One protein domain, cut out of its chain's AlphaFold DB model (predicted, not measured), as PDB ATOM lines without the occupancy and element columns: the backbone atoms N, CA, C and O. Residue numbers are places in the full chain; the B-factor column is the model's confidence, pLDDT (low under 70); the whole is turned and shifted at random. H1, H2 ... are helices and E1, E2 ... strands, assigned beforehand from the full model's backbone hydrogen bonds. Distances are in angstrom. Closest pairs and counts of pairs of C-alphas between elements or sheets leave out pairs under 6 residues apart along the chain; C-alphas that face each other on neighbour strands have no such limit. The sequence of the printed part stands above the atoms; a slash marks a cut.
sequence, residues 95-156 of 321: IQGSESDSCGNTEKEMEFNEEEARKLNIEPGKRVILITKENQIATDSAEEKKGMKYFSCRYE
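AT A GLANCE: This is residues 95 to 156 of the 321 residues of the protein "LytR_cpsA_psr domain-containing protein" of Candidatus Daviesbacteria bacterium RIFCSPLOWO2_02_FULL_41_8 (UniProt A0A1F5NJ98). A long ribbon of two antiparallel strands, E1 and E2, has the short helix H1 at one end, where the chain turns between them; the small hairpin E3 and E4 sits apart, toward the other end. The printed part has 62 residues, in the order E1, H1, E2, E3, E4, under half in named elements; the class is mixed, helices and strands. It is only just compact, close to loose, with a radius of gyration of the C-alphas of 12.6 A and spans of 36 by 25 by 22 A.

HOW THE PARTS SIT: Past residues 95 to 105, look at E1, residues 106 to 112, and its antiparallel neighbour E2, residues 125 to 131, at 149 degrees: N 108 and O 129 are 2.9 A apart. Between them, H1, residues 114 to 120, has every O i to N i+4 pair within hydrogen-bond range. E3, residues 143 to 145, and E4, residues 148 to 150, form an antiparallel hairpin, N 143 and O 150 2.8 A apart; E3 is apart from E2.

IN THESE COORDINATES: Find C-alpha 106 at (24.540, 41.486, -5.552); E1 runs 17.7 A from there. H1 spans 10.2 A, E2 17.1 A, E3 6.2 A; E4, 6.3 A, ends at C-alpha 150, (20.636, 26.359, -9.923).

THE WHOLE: C-alphas 114 and 156 are farthest apart, 36.5 A. The printed part has no cut; the E2 to E3 link is long; residues 139 to 149 have pLDDT under 70.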
ATOM      1  N   ILE A  95      11.239  30.434 -15.759       89.06
ATOM      2  CA  ILE A  95      10.346  31.593 -15.749       89.06
ATOM      3  C   ILE A  95      10.851  32.576 -16.804       89.06
ATOM      4  O   ILE A  95      12.000  33.023 -16.779       89.06
ATOM      5  N   GLN A  96       9.987  32.897 -17.765       85.19
ATOM      6  CA  GLN A  96      10.343  33.790 -18.860       85.19
ATOM      7  C   GLN A  96      10.656  35.199 -18.335       85.19
ATOM      8  O   GLN A  96       9.802  35.834 -17.720       85.19
ATOM      9  N   GLY A  97      11.846  35.711 -18.652       85.44
ATOM     10  CA  GLY A  97      12.323  37.024 -18.212       85.44
ATOM     11  C   GLY A  97      13.148  36.991 -16.923       85.44
ATOM     12  O   GLY A  97      13.775  37.995 -16.592       85.44
ATOM     13  N   SER A  98      13.195  35.854 -16.224       86.75
ATOM     14  CA  SER A  98      13.974  35.675 -14.993       86.75
ATOM     15  C   SER A  98      15.309  34.961 -15.233       86.75
ATOM     16  O   SER A  98      16.005  34.617 -14.283       86.75
ATOM     17  N   GLU A  99      15.718  34.726 -16.486       82.50
ATOM     18  CA  GLU A  99      16.907  33.922 -16.810       82.50
ATOM     19  C   GLU A  99      18.214  34.512 -16.252       82.50
ATOM     20  O   GLU A  99      19.140  33.768 -15.912       82.50
ATOM     21  N   SER A 100      18.275  35.841 -16.140       82.06
ATOM     22  CA  SER A 100      19.403  36.597 -15.589       82.06
ATOM     23  C   SER A 100      19.136  37.159 -14.191       82.06
ATOM     24  O   SER A 100      19.927  37.969 -13.716       82.06
ATOM     25  N   ASP A 101      18.040  36.770 -13.531       84.12
ATOM     26  CA  ASP A 101      17.708  37.282 -12.199       84.12
ATOM     27  C   ASP A 101      18.816  36.913 -11.203       84.12
ATOM     28  O   ASP A 101      19.250  35.757 -11.126       84.12
ATOM     29  N   SER A 102      19.307  37.884 -10.437       82.75
ATOM     30  CA  SER A 102      20.334  37.636  -9.429       82.75
ATOM     31  C   SER A 102      19.794  36.883  -8.207       82.75
ATOM     32  O   SER A 102      20.580  36.494  -7.345       82.75
ATOM     33  N   CYS A 103      18.479  36.657  -8.113       84.38
ATOM     34  CA  CYS A 103      17.782  36.056  -6.975       84.38
ATOM     35  C   CYS A 103      18.049  36.785  -5.658       84.38
ATOM     36  O   CYS A 103      18.221  36.168  -4.608       84.38
ATOM     37  N   GLY A 104      18.119  38.117  -5.719       82.88
ATOM     38  CA  GLY A 104      18.414  38.953  -4.557       82.88
ATOM     39  C   GLY A 104      19.887  38.964  -4.138       82.88
ATOM     40  O   GLY A 104      20.194  39.536  -3.091       82.88
ATOM     41  N   ASN A 105      20.783  38.373  -4.936       84.44
ATOM     42  CA  ASN A 105      22.231  38.508  -4.779       84.44
ATOM     43  C   ASN A 105      22.738  39.793  -5.452       84.44
ATOM     44  O   ASN A 105      22.108  40.327  -6.370       84.44
ATOM     45  N   THR A 106      23.898  40.277  -5.015       85.12
ATOM     46  CA  THR A 106      24.540  41.486  -5.552       85.12
ATOM     47  C   THR A 106      25.763  41.140  -6.382       85.12
ATOM     48  O   THR A 106      26.557  40.295  -5.981       85.12
ATOM     49  N   GLU A 107      25.952  41.822  -7.507       87.94
ATOM     50  CA  GLU A 107      27.167  41.695  -8.311       87.94
ATOM     51  C   GLU A 107      28.352  42.397  -7.637       87.94
ATOM     52  O   GLU A 107      28.236  43.526  -7.155       87.94
ATOM     53  N   LYS A 108      29.508  41.732  -7.614       86.81
ATOM     54  CA  LYS A 108      30.765  42.279  -7.099       86.81
ATOM     55  C   LYS A 108      31.926  41.843  -7.982       86.81
ATOM     56  O   LYS A 108      32.036  40.670  -8.328       86.81
ATOM     57  N   GLU A 109      32.806  42.779  -8.323       90.56
ATOM     58  CA  GLU A 109      34.075  42.453  -8.975       90.56
ATOM     59  C   GLU A 109      35.061  41.910  -7.933       90.56
ATOM     60  O   GLU A 109      35.307  42.539  -6.900       90.56
ATOM     61  N   MET A 110      35.608  40.729  -8.200       87.75
ATOM     62  CA  MET A 110      36.646  40.094  -7.395       87.75
ATOM     63  C   MET A 110      37.757  39.578  -8.304       87.75
ATOM     64  O   MET A 110      37.513  39.175  -9.440       87.75
ATOM     65  N   GLU A 111      38.989  39.621  -7.812       91.25
ATOM     66  CA  GLU A 111      40.160  39.109  -8.516       91.25
ATOM     67  C   GLU A 111      40.519  37.737  -7.954       91.25
ATOM     68  O   GLU A 111      40.701  37.598  -6.747       91.25
ATOM     69  N   PHE A 112      40.576  36.733  -8.828       88.00
ATOM     70  CA  PHE A 112      40.851  35.349  -8.455       88.00
ATOM     71  C   PHE A 112      42.255  34.944  -8.880       88.00
ATOM     72  O   PHE A 112      42.609  35.064 -10.058       88.00
ATOM     73  N   ASN A 113      43.038  34.416  -7.941       92.06
ATOM     74  CA  ASN A 113      44.307  33.772  -8.277       92.06
ATOM     75  C   ASN A 113      44.082  32.367  -8.878       92.06
ATOM     76  O   ASN A 113      42.963  31.851  -8.894       92.06
ATOM     77  N   GLU A 114      45.145  31.729  -9.381       89.88
ATOM     78  CA  GLU A 114      45.048  30.409 -10.027       89.88
ATOM     79  C   GLU A 114      44.447  29.320  -9.125       89.88
ATOM     80  O   GLU A 114      43.695  28.463  -9.595       89.88
ATOM     81  N   GLU A 115      44.749  29.339  -7.826       89.38
ATOM     82  CA  GLU A 115      44.275  28.319  -6.892       89.38
ATOM     83  C   GLU A 115      42.782  28.489  -6.573       89.38
ATOM     84  O   GLU A 115      42.032  27.509  -6.550       89.38
ATOM     85  N   GLU A 116      42.342  29.727  -6.349       84.12
ATOM     86  CA  GLU A 116      40.945  30.085  -6.086       84.12
ATOM     87  C   GLU A 116      40.064  29.830  -7.308       84.12
ATOM     88  O   GLU A 116      39.004  29.209  -7.195       84.12
ATOM     89  N   ALA A 117      40.535  30.238  -8.489       80.31
ATOM     90  CA  ALA A 117      39.842  30.029  -9.752       80.31
ATOM     91  C   ALA A 117      39.633  28.530 -10.031       80.31
ATOM     92  O   ALA A 117      38.530  28.102 -10.378       80.31
ATOM     93  N   ARG A 118      40.652  27.701  -9.755       81.56
ATOM     94  CA  ARG A 118      40.563  26.238  -9.875       81.56
ATOM     95  C   ARG A 118      39.533  25.624  -8.923       81.56
ATOM     96  O   ARG A 118      38.828  24.706  -9.328       81.56
ATOM     97  N   LYS A 119      39.418  26.112  -7.680       78.69
ATOM     98  CA  LYS A 119      38.413  25.621  -6.708       78.69
ATOM     99  C   LYS A 119      36.979  25.908  -7.160       78.69
ATOM    100  O   LYS A 119      36.086  25.119  -6.868       78.69
ATOM    101  N   LEU A 120      36.772  27.014  -7.871       71.12
ATOM    102  CA  LEU A 120      35.464  27.453  -8.366       71.12
ATOM    103  C   LEU A 120      35.187  27.035  -9.818       71.12
ATOM    104  O   LEU A 120      34.106  27.314 -10.331       71.12
ATOM    105  N   ASN A 121      36.140  26.358 -10.467       70.81
ATOM    106  CA  ASN A 121      36.088  25.989 -11.882       70.81
ATOM    107  C   ASN A 121      35.829  27.195 -12.810       70.81
ATOM    108  O   ASN A 121      35.016  27.131 -13.733       70.81
ATOM    109  N   ILE A 122      36.516  28.306 -12.538       74.44
ATOM    110  CA  ILE A 122      36.513  29.529 -13.350       74.44
ATOM    111  C   ILE A 122      37.934  29.853 -13.817       74.44
ATOM    112  O   ILE A 122      38.912  29.302 -13.315       74.44
ATOM    113  N   GLU A 123      38.060  30.762 -14.778       77.50
ATOM    114  CA  GLU A 123      39.360  31.291 -15.193       77.50
ATOM    115  C   GLU A 123      39.888  32.363 -14.214       77.50
ATOM    116  O   GLU A 123      39.086  33.159 -13.711       77.50
ATOM    117  N   PRO A 124      41.216  32.446 -13.983       86.12
ATOM    118  CA  PRO A 124      41.823  33.466 -13.126       86.12
ATOM    119  C   PRO A 124      41.622  34.910 -13.620       86.12
ATOM    120  O   PRO A 124      41.344  35.181 -14.796       86.12
ATOM    121  N   GLY A 125      41.838  35.855 -12.704       88.75
ATOM    122  CA  GLY A 125      41.761  37.295 -12.935       88.75
ATOM    123  C   GLY A 125      40.469  37.926 -12.416       88.75
ATOM    124  O   GLY A 125      39.721  37.328 -11.642       88.75
ATOM    125  N   LYS A 126      40.210  39.170 -12.829       89.44
ATOM    126  CA  LYS A 126      39.020  39.922 -12.414       89.44
ATOM    127  C   LYS A 126      37.753  39.326 -13.015       89.44
ATOM    128  O   LYS A 126      37.676  39.120 -14.228       89.44
ATOM    129  N   ARG A 127      36.764  39.041 -12.173       83.19
ATOM    130  CA  ARG A 127      35.458  38.505 -12.562       83.19
ATOM    131  C   ARG A 127      34.358  39.185 -11.757       83.19
ATOM    132  O   ARG A 127      34.521  39.454 -10.568       83.19
ATOM    133  N   VAL A 128      33.227  39.426 -12.411       82.00
ATOM    134  CA  VAL A 128      31.987  39.799 -11.729       82.00
ATOM    135  C   VAL A 128      31.332  38.516 -11.234       82.00
ATOM    136  O   VAL A 128      31.073  37.608 -12.024       82.00
ATOM    137  N   ILE A 129      31.088  38.435  -9.932       83.69
ATOM    138  CA  ILE A 129      30.413  37.304  -9.297       83.69
ATOM    139  C   ILE A 129      29.198  37.788  -8.516       83.69
ATOM    140  O   ILE A 129      29.129  38.943  -8.099       83.69
ATOM    141  N   LEU A 130      28.253  36.883  -8.288       82.69
ATOM    142  CA  LEU A 130      27.137  37.133  -7.388       82.69
ATOM    143  C   LEU A 130      27.564  36.845  -5.945       82.69
ATOM    144  O   LEU A 130      28.224  35.843  -5.669       82.69
ATOM    145  N   ILE A 131      27.180  37.737  -5.040       83.12
ATOM    146  CA  ILE A 131      27.449  37.680  -3.605       83.12
ATOM    147  C   ILE A 131      26.119  37.634  -2.847       83.12
ATOM    148  O   ILE A 131      25.206  38.406  -3.159       83.12
ATOM    149  N   THR A 132      26.008  36.742  -1.861       81.44
ATOM    150  CA  THR A 132      24.830  36.633  -0.987       81.44
ATOM    151  C   THR A 132      24.747  37.802  -0.005       81.44
ATOM    152  O   THR A 132      25.702  38.561   0.177       81.44
ATOM    153  N   LYS A 133      23.615  37.944   0.693       80.81
ATOM    154  CA  LYS A 133      23.441  38.980   1.731       80.81
ATOM    155  C   LYS A 133      24.445  38.837   2.883       80.81
ATOM    156  O   LYS A 133      24.785  39.824   3.527       80.81
ATOM    157  N   GLU A 134      24.962  37.631   3.095       82.00
ATOM    158  CA  GLU A 134      25.982  37.272   4.085       82.00
ATOM    159  C   GLU A 134      27.418  37.474   3.562       82.00
ATOM    160  O   GLU A 134      28.381  37.057   4.204       82.00
ATOM    161  N   ASN A 135      27.578  38.128   2.403       79.56
ATOM    162  CA  ASN A 135      28.857  38.433   1.760       79.56
ATOM    163  C   ASN A 135      29.672  37.177   1.361       79.56
ATOM    164  O   ASN A 135      30.903  37.205   1.344       79.56
ATOM    165  N   GLN A 136      28.983  36.082   1.020       81.31
ATOM    166  CA  GLN A 136      29.571  34.845   0.488       81.31
ATOM    167  C   GLN A 136      29.410  34.774  -1.035       81.31
ATOM    168  O   GLN A 136      28.475  35.350  -1.584       81.31
ATOM    169  N   ILE A 137      30.296  34.054  -1.735       78.81
ATOM    170  CA  ILE A 137      30.122  33.801  -3.173       78.81
ATOM    171  C   ILE A 137      28.845  32.974  -3.359       78.81
ATOM    172  O   ILE A 137      28.691  31.915  -2.756       78.81
ATOM    173  N   ALA A 138      27.931  33.451  -4.203       72.31
ATOM    174  CA  ALA A 138      26.613  32.869  -4.457       72.31
ATOM    175  C   ALA A 138      26.673  31.581  -5.308       72.31
ATOM    176  O   ALA A 138      25.884  31.371  -6.226       72.31
ATOM    177  N   THR A 139      27.632  30.703  -5.011       64.50
ATOM    178  CA  THR A 139      27.687  29.325  -5.503       64.50
ATOM    179  C   THR A 139      26.815  28.388  -4.673       64.50
ATOM    180  O   THR A 139      26.478  27.314  -5.160       64.50
ATOM    181  N   ASP A 140      26.453  28.758  -3.441       52.09
ATOM    182  CA  ASP A 140      25.669  27.923  -2.510       52.09
ATOM    183  C   ASP A 140      24.204  28.365  -2.370       52.09
ATOM    184  O   ASP A 140      23.366  27.597  -1.913       52.09
ATOM    185  N   SER A 141      23.860  29.572  -2.834       51.16
ATOM    186  CA  SER A 141      22.464  30.034  -2.961       51.16
ATOM    187  C   SER A 141      21.721  29.384  -4.134       51.16
ATOM    188  O   SER A 141      20.555  29.676  -4.389       51.16
ATOM    189  N   ALA A 142      22.437  28.577  -4.907       55.00
ATOM    190  CA  ALA A 142      21.898  27.770  -5.968       55.00
ATOM    191  C   ALA A 142      21.455  26.433  -5.352       55.00
ATOM    192  O   ALA A 142      22.278  25.714  -4.790       55.00
ATOM    193  N   GLU A 143      20.162  26.113  -5.417       56.94
ATOM    194  CA  GLU A 143      19.622  24.863  -4.883       56.94
ATOM    195  C   GLU A 143      20.296  23.663  -5.552       56.94
ATOM    196  O   GLU A 143      20.498  23.645  -6.768       56.94
ATOM    197  N   GLU A 144      20.622  22.645  -4.756       56.28
ATOM    198  CA  GLU A 144      21.183  21.395  -5.253       56.28
ATOM    199  C   GLU A 144      20.060  20.368  -5.444       56.28
ATOM    200  O   GLU A 144      19.565  19.760  -4.494       56.28
ATOM    201  N   LYS A 145      19.646  20.148  -6.698       56.50
ATOM    202  CA  LYS A 145      18.702  19.075  -7.054       56.50
ATOM    203  C   LYS A 145      19.310  18.242  -8.172       56.50
ATOM    204  O   LYS A 145      19.621  18.754  -9.244       56.50
ATOM    205  N   LYS A 146      19.485  16.938  -7.918       56.03
ATOM    206  CA  LYS A 146      20.158  15.986  -8.831       56.03
ATOM    207  C   LYS A 146      21.608  16.384  -9.186       56.03
ATOM    208  O   LYS A 146      22.032  16.175 -10.318       56.03
ATOM    209  N   GLY A 147      22.352  16.970  -8.242       57.28
ATOM    210  CA  GLY A 147      23.759  17.358  -8.435       57.28
ATOM    211  C   GLY A 147      23.982  18.575  -9.343       57.28
ATOM    212  O   GLY A 147      25.116  18.859  -9.713       57.28
ATOM    213  N   MET A 148      22.917  19.295  -9.716       56.16
ATOM    214  CA  MET A 148      23.010  20.584 -10.404       56.16
ATOM    215  C   MET A 148      22.673  21.706  -9.424       56.16
ATOM    216  O   MET A 148      21.619  21.664  -8.791       56.16
ATOM    217  N   LYS A 149      23.559  22.703  -9.337       65.25
ATOM    218  CA  LYS A 149      23.353  23.964  -8.619       65.25
ATOM    219  C   LYS A 149      22.611  24.942  -9.531       65.25
ATOM    220  O   LYS A 149      23.134  25.297 -10.587       65.25
ATOM    221  N   TYR A 150      21.409  25.375  -9.152       71.69
ATOM    222  CA  TYR A 150      20.636  26.359  -9.923       71.69
ATOM    223  C   TYR A 150      19.979  27.434  -9.051       71.69
ATOM    224  O   TYR A 150      19.584  27.206  -7.916       71.69
ATOM    225  N   PHE A 151      19.818  28.627  -9.612       80.56
ATOM    226  CA  PHE A 151      19.110  29.734  -8.977       80.56
ATOM    227  C   PHE A 151      17.595  29.492  -9.015       80.56
ATOM    228  O   PHE A 151      16.962  29.755 -10.035       80.56
ATOM    229  N   SER A 152      17.008  28.974  -7.933       81.19
ATOM    230  CA  SER A 152      15.610  28.515  -7.927       81.19
ATOM    231  C   SER A 152      14.585  29.599  -8.236       81.19
ATOM    232  O   SER A 152      13.579  29.298  -8.864       81.19
ATOM    233  N   CYS A 153      14.879  30.869  -7.933       84.62
ATOM    234  CA  CYS A 153      14.004  31.988  -8.296       84.62
ATOM    235  C   CYS A 153      13.797  32.155  -9.815       84.62
ATOM    236  O   CYS A 153      12.869  32.836 -10.239       84.62
ATOM    237  N   ARG A 154      14.660  31.547 -10.641       88.62
ATOM    238  CA  ARG A 154      14.563  31.581 -12.108       88.62
ATOM    239  C   ARG A 154      13.633  30.506 -12.667       88.62
ATOM    240  O   ARG A 154      13.458  30.431 -13.885       88.62
ATOM    241  N   TYR A 155      13.087  29.649 -11.808       90.25
ATOM    242  CA  TYR A 155      12.334  28.471 -12.203       90.25
ATOM    243  C   TYR A 155      11.003  28.368 -11.466       90.25
ATOM    244  O   TYR A 155      10.851  28.803 -10.329       90.25
ATOM    245  N   GLU A 156      10.044  27.743 -12.129       91.69
ATOM    246  CA  GLU A 156       8.750  27.369 -11.579       91.69
ATOM    247  C   GLU A 156       8.525  25.862 -11.730       91.69
ATOM    248  O   GLU A 156       9.207  25.167 -12.494       91.69
TER     249      GLU A 156